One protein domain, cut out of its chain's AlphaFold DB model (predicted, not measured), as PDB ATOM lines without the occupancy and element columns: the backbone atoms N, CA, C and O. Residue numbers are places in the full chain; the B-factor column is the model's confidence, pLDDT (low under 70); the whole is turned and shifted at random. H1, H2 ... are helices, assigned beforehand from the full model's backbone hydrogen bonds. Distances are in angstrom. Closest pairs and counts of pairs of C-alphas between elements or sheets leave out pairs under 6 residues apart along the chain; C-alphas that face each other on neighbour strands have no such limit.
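This is residues 151 to 233 of the 234 residues of the protein "AAA_14 domain-containing protein" of marine sediment metagenome (UniProt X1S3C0). The longest helix, H7, forms one end of a loose, elongated string of helices, and its residues 225 to 231 stick out with the last two printed residues. Inward from it, H5 runs through the middle with the short H1 and H2 close to it, H6 sits between H1 and H7, and H3 and H4 make the far end on a wide loop. The 83 printed residues hold seven named helices, H1 to H7 in chain order, and no named strand, an all-helix class. The whole is loose, with a radius of gyration of the C-alphas of 16.1 A and spans of 49 by 26 by 16 A.

H7, residues 214 to 231, is 26.1 A long and ends at C-alpha 231 (9.608, 25.835, 6.089). H5, residues 189 to 202, is 19.9 A long. H1, residues 151 to 156, begins at C-alpha 151 (24.139, 20.118, 31.486). The other helices are H2, residues 160 to 163, H3, 174 to 178, H4, 182 to 187, and H6, 206 to 210.

H7 touches H6 with residues 217 to 221 alone, closest at the C-alphas of Lys 217 and Val 208, 5.3 A. H7 and H5 only just touch, with 3 pairs of C-alphas within 8 A, at a steep tilt of 42 degrees, the same way; the closest C-alphas are those of Lys 217 and Tyr 202, 7.2 A. H6 touches H1, closest at the C-alphas of Leu 210 and Phe 156, 6.5 A. H1 touches H2, closest at those of Lys 151 and Ala 163, 5.1 A. H1 and H5 are close but not clearly touching, about perpendicular at 77 degrees. H4 and H5 meet only through their link, and H3 touches no helix. Every O i to N i+4 pair is within hydrogen-bond range in H1, H3, H4, H5, H6 and H7; H2 is too short for one.

The C-alphas farthest apart, those of Asp 183 and Lys 233, are 50.7 A apart. The printed part has no cut and no long link. Residues 170 to 175 also stand free. The mean pLDDT of the printed part is 87.3; residues 169 to 171 and 230 to 233 are under 70.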
ATOM      1  N   LYS A 151      23.050  21.041  31.147       94.56
ATOM      2  CA  LYS A 151      24.139  20.118  31.486       94.56
ATOM      3  C   LYS A 151      24.903  19.655  30.242       94.56
ATOM      4  O   LYS A 151      26.132  19.672  30.232       94.56
ATOM      5  N   GLU A 152      24.193  19.292  29.176       95.12
ATOM      6  CA  GLU A 152      24.791  18.965  27.878       95.12
ATOM      7  C   GLU A 152      25.529  20.173  27.280       95.12
ATOM      8  O   GLU A 152      26.627  20.017  26.756       95.12
ATOM      9  N   PHE A 153      24.981  21.385  27.409       95.94
ATOM     10  CA  PHE A 153      25.641  22.626  27.004       95.94
ATOM     11  C   PHE A 153      27.004  22.783  27.687       95.94
ATOM     12  O   PHE A 153      28.006  22.992  27.004       95.94
ATOM     13  N   LEU A 154      27.074  22.598  29.011       95.75
ATOM     14  CA  LEU A 154      28.337  22.653  29.753       95.75
ATOM     15  C   LEU A 154      29.345  21.622  29.226       95.75
ATOM     16  O   LEU A 154      30.509  21.956  29.012       95.75
ATOM     17  N   ILE A 155      28.904  20.392  28.940       95.44
ATOM     18  CA  ILE A 155      29.756  19.345  28.347       95.44
ATOM     19  C   ILE A 155      30.289  19.781  26.975       95.44
ATOM     20  O   ILE A 155      31.483  19.649  26.711       95.44
ATOM     21  N   PHE A 156      29.435  20.336  26.114       94.88
ATOM     22  CA  PHE A 156      29.828  20.830  24.789       94.88
ATOM     23  C   PHE A 156      30.791  22.023  24.869       94.88
ATOM     24  O   PHE A 156      31.607  22.220  23.972       94.88
ATOM     25  N   ARG A 157      30.753  22.773  25.974       94.12
ATOM     26  CA  ARG A 157      31.694  23.852  26.307       94.12
ATOM     27  C   ARG A 157      32.947  23.386  27.044       94.12
ATOM     28  O   ARG A 157      33.717  24.227  27.504       94.12
ATOM     29  N   ASN A 158      33.174  22.075  27.129       94.31
ATOM     30  CA  ASN A 158      34.267  21.442  27.872       94.31
ATOM     31  C   ASN A 158      34.270  21.772  29.383       94.31
ATOM     32  O   ASN A 158      35.282  21.600  30.059       94.31
ATOM     33  N   GLN A 159      33.131  22.191  29.943       95.19
ATOM     34  CA  GLN A 159      32.937  22.492  31.365       95.19
ATOM     35  C   GLN A 159      32.460  21.256  32.141       95.19
ATOM     36  O   GLN A 159      31.450  21.282  32.845       95.19
ATOM     37  N   HIS A 160      33.188  20.142  32.011       94.06
ATOM     38  CA  HIS A 160      32.801  18.855  32.609       94.06
ATOM     39  C   HIS A 160      32.642  18.929  34.135       94.06
ATOM     40  O   HIS A 160      31.685  18.383  34.674       94.06
ATOM     41  N   LYS A 161      33.521  19.675  34.817       93.31
ATOM     42  CA  LYS A 161      33.462  19.858  36.277       93.31
ATOM     43  C   LYS A 161      32.161  20.518  36.732       93.31
ATOM     44  O   LYS A 161      31.608  20.105  37.741       93.31
ATOM     45  N   LEU A 162      31.679  21.519  35.990       93.75
ATOM     46  CA  LEU A 162      30.411  22.189  36.282       93.75
ATOM     47  C   LEU A 162      29.226  21.283  35.938       93.75
ATOM     48  O   LEU A 162      28.270  21.199  36.703       93.75
ATOM     49  N   ALA A 163      29.304  20.547  34.825       92.88
ATOM     50  CA  ALA A 163      28.264  19.599  34.427       92.88
ATOM     51  C   ALA A 163      28.052  18.475  35.459       92.88
ATOM     52  O   ALA A 163      26.923  18.027  35.651       92.88
ATOM     53  N   GLU A 164      29.116  18.030  36.135       90.88
ATOM     54  CA  GLU A 164      29.054  17.038  37.220       90.88
ATOM     55  C   GLU A 164      28.324  17.542  38.472       90.88
ATOM     56  O   GLU A 164      27.804  16.729  39.234       90.88
ATOM     57  N   LEU A 165      28.260  18.863  38.685       89.75
ATOM     58  CA  LEU A 165      27.480  19.455  39.779       89.75
ATOM     59  C   LEU A 165      25.977  19.359  39.520       89.75
ATOM     60  O   LEU A 165      25.179  19.391  40.455       89.75
ATOM     61  N   LEU A 166      25.593  19.275  38.245       87.19
ATOM     62  CA  LEU A 166      24.204  19.244  37.838       87.19
ATOM     63  C   LEU A 166      23.676  17.816  37.828       87.19
ATOM     64  O   LEU A 166      24.307  16.870  37.339       87.19
ATOM     65  N   LEU A 167      22.444  17.675  38.303       83.00
ATOM     66  CA  LEU A 167      21.707  16.433  38.168       83.00
ATOM     67  C   LEU A 167      21.482  16.091  36.690       83.00
ATOM     68  O   LEU A 167      21.371  16.992  35.855       83.00
ATOM     69  N   PRO A 168      21.418  14.797  36.338       74.44
ATOM     70  CA  PRO A 168      20.919  14.398  35.033       74.44
ATOM     71  C   PRO A 168      19.530  14.989  34.795       74.44
ATOM     72  O   PRO A 168      18.691  14.994  35.698       74.44
ATOM     73  N   SER A 169      19.253  15.437  33.571       69.88
ATOM     74  CA  SER A 169      17.953  16.053  33.250       69.88
ATOM     75  C   SER A 169      16.801  15.036  33.210       69.88
ATOM     76  O   SER A 169      15.657  15.384  32.922       69.88
ATOM     77  N   ILE A 170      17.101  13.752  33.425       63.44
ATOM     78  CA  ILE A 170      16.179  12.638  33.256       63.44
ATOM     79  C   ILE A 170      16.371  11.646  34.409       63.44
ATOM     80  O   ILE A 170      17.496  11.248  34.680       63.44
ATOM     81  N   PHE A 171      15.262  11.215  35.025       60.34
ATOM     82  CA  PHE A 171      15.211  10.285  36.163       60.34
ATOM     83  C   PHE A 171      16.074  10.723  37.349       60.34
ATOM     84  O   PHE A 171      17.187  10.247  37.552       60.34
ATOM     85  N   VAL A 172      15.505  11.598  38.172       71.38
ATOM     86  CA  VAL A 172      16.085  11.972  39.459       71.38
ATOM     87  C   VAL A 172      15.245  11.324  40.553       71.38
ATOM     88  O   VAL A 172      14.055  11.616  40.673       71.38
ATOM     89  N   ASP A 173      15.845  10.421  41.325       78.75
ATOM     90  CA  ASP A 173      15.205   9.880  42.519       78.75
ATOM     91  C   ASP A 173      15.483  10.764  43.748       78.75
ATOM     92  O   ASP A 173      16.371  11.620  43.756       78.75
ATOM     93  N   ILE A 174      14.704  10.555  44.810       81.00
ATOM     94  CA  ILE A 174      14.819  11.340  46.048       81.00
ATOM     95  C   ILE A 174      16.227  11.222  46.647       81.00
ATOM     96  O   ILE A 174      16.757  12.206  47.155       81.00
ATOM     97  N   LYS A 175      16.856  10.045  46.548       82.31
ATOM     98  CA  LYS A 175      18.209   9.808  47.069       82.31
ATOM     99  C   LYS A 175      19.246  10.665  46.346       82.31
ATOM    100  O   LYS A 175      20.130  11.220  46.986       82.31
ATOM    101  N   THR A 176      19.111  10.814  45.032       81.88
ATOM    102  CA  THR A 176      19.993  11.638  44.205       81.88
ATOM    103  C   THR A 176      19.842  13.115  44.565       81.88
ATOM    104  O   THR A 176      20.845  13.809  44.690       81.88
ATOM    105  N   ILE A 177      18.612  13.590  44.809       80.81
ATOM    106  CA  ILE A 177      18.370  14.967  45.281       80.81
ATOM    107  C   ILE A 177      19.001  15.186  46.658       80.81
ATOM    108  O   ILE A 177      19.644  16.204  46.896       80.81
ATOM    109  N   GLN A 178      18.842  14.224  47.567       82.25
ATOM    110  CA  GLN A 178      19.403  14.302  48.919       82.25
ATOM    111  C   GLN A 178      20.936  14.264  48.937       82.25
ATOM    112  O   GLN A 178      21.541  14.784  49.869       82.25
ATOM    113  N   ALA A 179      21.563  13.677  47.917       82.19
ATOM    114  CA  ALA A 179      23.014  13.632  47.768       82.19
ATOM    115  C   ALA A 179      23.614  14.916  47.158       82.19
ATOM    116  O   ALA A 179      24.836  15.002  47.013       82.19
ATOM    117  N   ILE A 180      22.793  15.909  46.788       84.31
ATOM    118  CA  ILE A 180      23.285  17.180  46.248       84.31
ATOM    119  C   ILE A 180      24.102  17.910  47.316       84.31
ATOM    120  O   ILE A 180      23.614  18.231  48.398       84.31
ATOM    121  N   ASN A 181      25.342  18.242  46.965       87.88
ATOM    122  CA  ASN A 181      26.180  19.117  47.767       87.88
ATOM    123  C   ASN A 181      25.924  20.581  47.373       87.88
ATOM    124  O   ASN A 181      26.520  21.094  46.421       87.88
ATOM    125  N   TRP A 182      25.020  21.233  48.105       87.62
ATOM    126  CA  TRP A 182      24.640  22.627  47.865       87.62
ATOM    127  C   TRP A 182      25.800  23.603  48.045       87.62
ATOM    128  O   TRP A 182      25.918  24.531  47.250       87.62
ATOM    129  N   ASP A 183      26.696  23.362  49.004       91.31
ATOM    130  CA  ASP A 183      27.864  24.220  49.233       91.31
ATOM    131  C   ASP A 183      28.787  24.232  48.013       91.31
ATOM    132  O   ASP A 183      29.277  25.282  47.599       91.31
ATOM    133  N   ARG A 184      28.972  23.071  47.370       89.94
ATOM    134  CA  ARG A 184      29.768  22.959  46.142       89.94
ATOM    135  C   ARG A 184      29.109  23.673  44.960       89.94
ATOM    136  O   ARG A 184      29.817  24.256  44.147       89.94
ATOM    137  N   ILE A 185      27.780  23.635  44.852       89.69
ATOM    138  CA  ILE A 185      27.052  24.387  43.815       89.69
ATOM    139  C   ILE A 185      27.191  25.892  44.059       89.69
ATOM    140  O   ILE A 185      27.527  26.623  43.132       89.69
ATOM    141  N   LEU A 186      26.983  26.341  45.301       91.12
ATOM    142  CA  LEU A 186      27.104  27.748  45.687       91.12
ATOM    143  C   LEU A 186      28.522  28.282  45.463       91.12
ATOM    144  O   LEU A 186      28.679  29.402  44.990       91.12
ATOM    145  N   PHE A 187      29.548  27.470  45.726       94.38
ATOM    146  CA  PHE A 187      30.943  27.830  45.462       94.38
ATOM    147  C   PHE A 187      31.212  28.150  43.980       94.38
ATOM    148  O   PHE A 187      32.025  29.018  43.683       94.38
ATOM    149  N   HIS A 188      30.510  27.488  43.056       95.12
ATOM    150  CA  HIS A 188      30.631  27.714  41.610       95.12
ATOM    151  C   HIS A 188      29.481  28.558  41.032       95.12
ATOM    152  O   HIS A 188      29.263  28.543  39.818       95.12
ATOM    153  N   ALA A 189      28.727  29.278  41.870       93.44
ATOM    154  CA  ALA A 189      27.535  30.005  41.436       93.44
ATOM    155  C   ALA A 189      27.836  31.037  40.339       93.44
ATOM    156  O   ALA A 189      27.103  31.093  39.355       93.44
ATOM    157  N   ASP A 190      28.933  31.787  40.459       95.25
ATOM    158  CA  ASP A 190      29.311  32.807  39.472       95.25
ATOM    159  C   ASP A 190      29.664  32.186  38.109       95.25
ATOM    160  O   ASP A 190      29.204  32.651  37.065       95.25
ATOM    161  N   GLU A 191      30.428  31.086  38.104       96.19
ATOM    162  CA  GLU A 191      30.777  30.351  36.880       96.19
ATOM    163  C   GLU A 191      29.529  29.758  36.209       96.19
ATOM    164  O   GLU A 191      29.354  29.864  34.991       96.19
ATOM    165  N   LEU A 192      28.640  29.153  37.005       95.38
ATOM    166  CA  LEU A 192      27.369  28.612  36.527       95.38
ATOM    167  C   LEU A 192      26.466  29.715  35.973       95.38
ATOM    168  O   LEU A 192      25.866  29.513  34.918       95.38
ATOM    169  N   SER A 193      26.401  30.870  36.640       95.81
ATOM    170  CA  SER A 193      25.626  32.030  36.195       95.81
ATOM    171  C   SER A 193      26.112  32.519  34.834       95.81
ATOM    172  O   SER A 193      25.315  32.604  33.904       95.81
ATOM    173  N   GLY A 194      27.420  32.729  34.662       95.94
ATOM    174  CA  GLY A 194      27.975  33.166  33.377       95.94
ATOM    175  C   GLY A 194      27.735  32.163  32.240       95.94
ATOM    176  O   GLY A 194      27.404  32.550  31.118       95.94
ATOM    177  N   MET A 195      27.834  30.857  32.519       96.19
ATOM    178  CA  MET A 195      27.488  29.821  31.536       96.19
ATOM    179  C   MET A 195      25.987  29.797  31.222       96.19
ATOM    180  O   MET A 195      25.602  29.566  30.075       96.19
ATOM    181  N   PHE A 196      25.138  30.018  32.225       96.00
ATOM    182  CA  PHE A 196      23.689  30.041  32.057       96.00
ATOM    183  C   PHE A 196      23.221  31.269  31.279       96.00
ATOM    184  O   PHE A 196      22.354  31.130  30.423       96.00
ATOM    185  N   GLU A 197      23.820  32.438  31.505       95.69
ATOM    186  CA  GLU A 197      23.582  33.638  30.698       95.69
ATOM    187  C   GLU A 197      23.873  33.368  29.222       95.69
ATOM    188  O   GLU A 197      23.046  33.660  28.358       95.69
ATOM    189  N   GLU A 198      25.009  32.737  28.918       94.56
ATOM    190  CA  GLU A 198      25.333  32.365  27.544       94.56
ATOM    191  C   GLU A 198      24.304  31.381  26.960       94.56
ATOM    192  O   GLU A 198      23.812  31.578  25.846       94.56
ATOM    193  N   PHE A 199      23.946  30.342  27.714       95.56
ATOM    194  CA  PHE A 199      22.926  29.379  27.304       95.56
ATOM    195  C   PHE A 199      21.554  30.034  27.087       95.56
ATOM    196  O   PHE A 199      20.851  29.683  26.144       95.56
ATOM    197  N   ALA A 200      21.169  31.000  27.919       94.44
ATOM    198  CA  ALA A 200      19.911  31.725  27.787       94.44
ATOM    199  C   ALA A 200      19.902  32.647  26.558       94.44
ATOM    200  O   ALA A 200      18.868  32.781  25.906       94.44
ATOM    201  N   LEU A 201      21.050  33.247  26.222       92.81
ATOM    202  CA  LEU A 201      21.197  34.139  25.069       92.81
ATOM    203  C   LEU A 201      21.220  33.388  23.733       92.81
ATOM    204  O   LEU A 201      20.573  33.821  22.782       92.81
ATOM    205  N   TYR A 202      21.963  32.281  23.646       93.12
ATOM    206  CA  TYR A 202      22.200  31.580  22.372       93.12
ATOM    207  C   TYR A 202      21.472  30.235  22.252       93.12
ATOM    208  O   TYR A 202      21.437  29.631  21.177       93.12
ATOM    209  N   GLY A 203      20.876  29.753  23.341       92.38
ATOM    210  CA  GLY A 203      20.180  28.475  23.396       92.38
ATOM    211  C   GLY A 203      21.112  27.261  23.394       92.38
ATOM    212  O   GLY A 203      22.322  27.337  23.605       92.38
ATOM    213  N   GLY A 204      20.513  26.095  23.152       93.44
ATOM    214  CA  GLY A 204      21.193  24.798  23.180       93.44
ATOM    215  C   GLY A 204      21.450  24.182  21.806       93.44
ATOM    216  O   GLY A 204      21.574  22.963  21.716       93.44
ATOM    217  N   ASP A 205      21.430  24.939  20.709       92.62
ATOM    218  CA  ASP A 205      21.698  24.340  19.397       92.62
ATOM    219  C   ASP A 205      23.158  23.853  19.311       92.62
ATOM    220  O   ASP A 205      24.067  24.663  19.497       92.62
ATOM    221  N   PRO A 206      23.426  22.566  19.014       92.38
ATOM    222  CA  PRO A 206      24.786  22.035  19.056       92.38
ATOM    223  C   PRO A 206      25.794  22.795  18.185       92.38
ATOM    224  O   PRO A 206      26.938  22.964  18.601       92.38
ATOM    225  N   ALA A 207      25.390  23.259  16.996       90.44
ATOM    226  CA  ALA A 207      26.293  23.972  16.094       90.44
ATOM    227  C   ALA A 207      26.628  25.373  16.627       90.44
ATOM    228  O   ALA A 207      27.779  25.798  16.558       90.44
ATOM    229  N   VAL A 208      25.641  26.055  17.216       92.25
ATOM    230  CA  VAL A 208      25.820  27.376  17.840       92.25
ATOM    231  C   VAL A 208      26.704  27.268  19.082       92.25
ATOM    232  O   VAL A 208      27.627  28.059  19.264       92.25
ATOM    233  N   VAL A 209      26.469  26.260  19.924       93.38
ATOM    234  CA  VAL A 209      27.198  26.071  21.189       93.38
ATOM    235  C   VAL A 209      28.679  25.751  20.967       93.38
ATOM    236  O   VAL A 209      29.519  26.196  21.753       93.38
ATOM    237  N   LEU A 210      29.002  25.005  19.904       92.31
ATOM    238  CA  LEU A 210      30.381  24.672  19.532       92.31
ATOM    239  C   LEU A 210      31.162  25.857  18.954       92.31
ATOM    240  O   LEU A 210      32.390  25.802  18.929       92.31
ATOM    241  N   ASN A 211      30.486  26.912  18.493       90.31
ATOM    242  CA  ASN A 211      31.171  28.119  18.058       90.31
ATOM    243  C   ASN A 211      31.632  28.929  19.291       90.31
ATOM    244  O   ASN A 211      30.958  28.970  20.325       90.31
ATOM    245  N   HIS A 212      32.802  29.557  19.217       86.75
ATOM    246  CA  HIS A 212      33.331  30.411  20.284       86.75
ATOM    247  C   HIS A 212      33.159  31.904  19.982       86.75
ATOM    248  O   HIS A 212      33.091  32.693  20.926       86.75
ATOM    249  N   ASP A 213      33.029  32.283  18.709       91.88
ATOM    250  CA  ASP A 213      32.816  33.664  18.293       91.88
ATOM    251  C   ASP A 213      31.351  34.085  18.489       91.88
ATOM    252  O   ASP A 213      30.414  33.330  18.215       91.88
ATOM    253  N   LYS A 214      31.140  35.291  19.024       89.44
ATOM    254  CA  LYS A 214      29.792  35.795  19.322       89.44
ATOM    255  C   LYS A 214      29.042  36.219  18.060       89.44
ATOM    256  O   LYS A 214      27.835  36.003  17.998       89.44
ATOM    257  N   ASN A 215      29.726  36.809  17.083       89.62
ATOM    258  CA  ASN A 215      29.091  37.262  15.847       89.62
ATOM    259  C   ASN A 215      28.655  36.058  15.015       89.62
ATOM    260  O   ASN A 215      27.499  36.009  14.594       89.62
ATOM    261  N   ASP A 216      29.514  35.044  14.904       90.50
ATOM    262  CA  ASP A 216      29.180  33.807  14.197       90.50
ATOM    263  C   ASP A 216      27.965  33.102  14.821       90.50
ATOM    264  O   ASP A 216      27.108  32.571  14.115       90.50
ATOM    265  N   LYS A 217      27.846  33.098  16.159       91.25
ATOM    266  CA  LYS A 217      26.660  32.544  16.836       91.25
ATOM    267  C   LYS A 217      25.384  33.259  16.441       91.25
ATOM    268  O   LYS A 217      24.373  32.600  16.198       91.25
ATOM    269  N   VAL A 218      25.421  34.590  16.422       90.06
ATOM    270  CA  VAL A 218      24.266  35.403  16.036       90.06
ATOM    271  C   VAL A 218      23.902  35.124  14.581       90.06
ATOM    272  O   VAL A 218      22.731  34.884  14.293       90.06
ATOM    273  N   GLU A 219      24.882  35.068  13.680       90.25
ATOM    274  CA  GLU A 219      24.650  34.758  12.267       90.25
ATOM    275  C   GLU A 219      24.019  33.369  12.077       90.25
ATOM    276  O   GLU A 219      22.992  33.245  11.406       90.25
ATOM    277  N   LEU A 220      24.548  32.340  12.752       88.69
ATOM    278  CA  LEU A 220      23.986  30.984  12.719       88.69
ATOM    279  C   LEU A 220      22.541  30.935  13.238       88.69
ATOM    280  O   LEU A 220      21.713  30.193  12.704       88.69
ATOM    281  N   LEU A 221      22.222  31.694  14.290       88.62
ATOM    282  CA  LEU A 221      20.860  31.769  14.825       88.62
ATOM    283  C   LEU A 221      19.902  32.459  13.845       88.62
ATOM    284  O   LEU A 221      18.805  31.946  13.616       88.62
ATOM    285  N   LEU A 222      20.329  33.561  13.223       87.25
ATOM    286  CA  LEU A 222      19.541  34.278  12.215       87.25
ATOM    287  C   LEU A 222      19.282  33.414  10.973       87.25
ATOM    288  O   LEU A 222      18.166  33.393  10.445       87.25
ATOM    289  N   GLU A 223      20.283  32.656  10.519       86.44
ATOM    290  CA  GLU A 223      20.122  31.718   9.406       86.44
ATOM    291  C   GLU A 223      19.077  30.638   9.734       86.44
ATOM    292  O   GLU A 223      18.186  30.340   8.929       86.44
ATOM    293  N   LYS A 224      19.135  30.080  10.949       81.94
ATOM    294  CA  LYS A 224      18.169  29.077  11.422       81.94
ATOM    295  C   LYS A 224      16.753  29.634  11.508       81.94
ATOM    296  O   LYS A 224      15.818  28.952  11.083       81.94
ATOM    297  N   GLU A 225      16.584  30.848  12.024       82.25
ATOM    298  CA  GLU A 225      15.283  31.517  12.087       82.25
ATOM    299  C   GLU A 225      14.690  31.683  10.683       82.25
ATOM    300  O   GLU A 225      13.558  31.255  10.430       82.25
ATOM    301  N   LYS A 226      15.486  32.198   9.737       81.44
ATOM    302  CA  LYS A 226      15.082  32.354   8.334       81.44
ATOM    303  C   LYS A 226      14.645  31.023   7.719       81.44
ATOM    304  O   LYS A 226      13.584  30.955   7.099       81.44
ATOM    305  N   ASN A 227      15.420  29.959   7.924       74.12
ATOM    306  CA  ASN A 227      15.101  28.627   7.408       74.12
ATOM    307  C   ASN A 227      13.818  28.048   8.025       74.12
ATOM    308  O   ASN A 227      13.043  27.385   7.336       74.12
ATOM    309  N   CYS A 228      13.564  28.320   9.306       71.19
ATOM    310  CA  CYS A 228      12.334  27.911   9.980       71.19
ATOM    311  C   CYS A 228      11.108  28.641   9.400       71.19
ATOM    312  O   CYS A 228      10.090  28.012   9.117       71.19
ATOM    313  N   LEU A 229      11.228  29.949   9.149       72.88
ATOM    314  CA  LEU A 229      10.173  30.759   8.529       72.88
ATOM    315  C   LEU A 229       9.871  30.338   7.085       72.88
ATOM    316  O   LEU A 229       8.715  30.400   6.670       72.88
ATOM    317  N   LEU A 230      10.881  29.910   6.321       69.00
ATOM    318  CA  LEU A 230      10.684  29.363   4.973       69.00
ATOM    319  C   LEU A 230       9.912  28.036   5.018       69.00
ATOM    320  O   LEU A 230       8.948  27.877   4.279       69.00
ATOM    321  N   ALA A 231      10.260  27.139   5.943       63.12
ATOM    322  CA  ALA A 231       9.608  25.835   6.089       63.12
ATOM    323  C   ALA A 231       8.141  25.899   6.565       63.12
ATOM    324  O   ALA A 231       7.437  24.900   6.484       63.12
ATOM    325  N   LEU A 232       7.681  27.038   7.096       61.88
ATOM    326  CA  LEU A 232       6.271  27.265   7.450       61.88
ATOM    327  C   LEU A 232       5.427  27.779   6.274       61.88
ATOM    328  O   LEU A 232       4.205  27.850   6.398       61.88
ATOM    329  N   LYS A 233       6.064  28.193   5.172       55.34
ATOM    330  CA  LYS A 233       5.391  28.696   3.963       55.34
ATOM    331  C   LYS A 233       5.169  27.611   2.899       55.34
ATOM    332  O   LYS A 233       4.498  27.899   1.911       55.34
TER     333      LYS A 233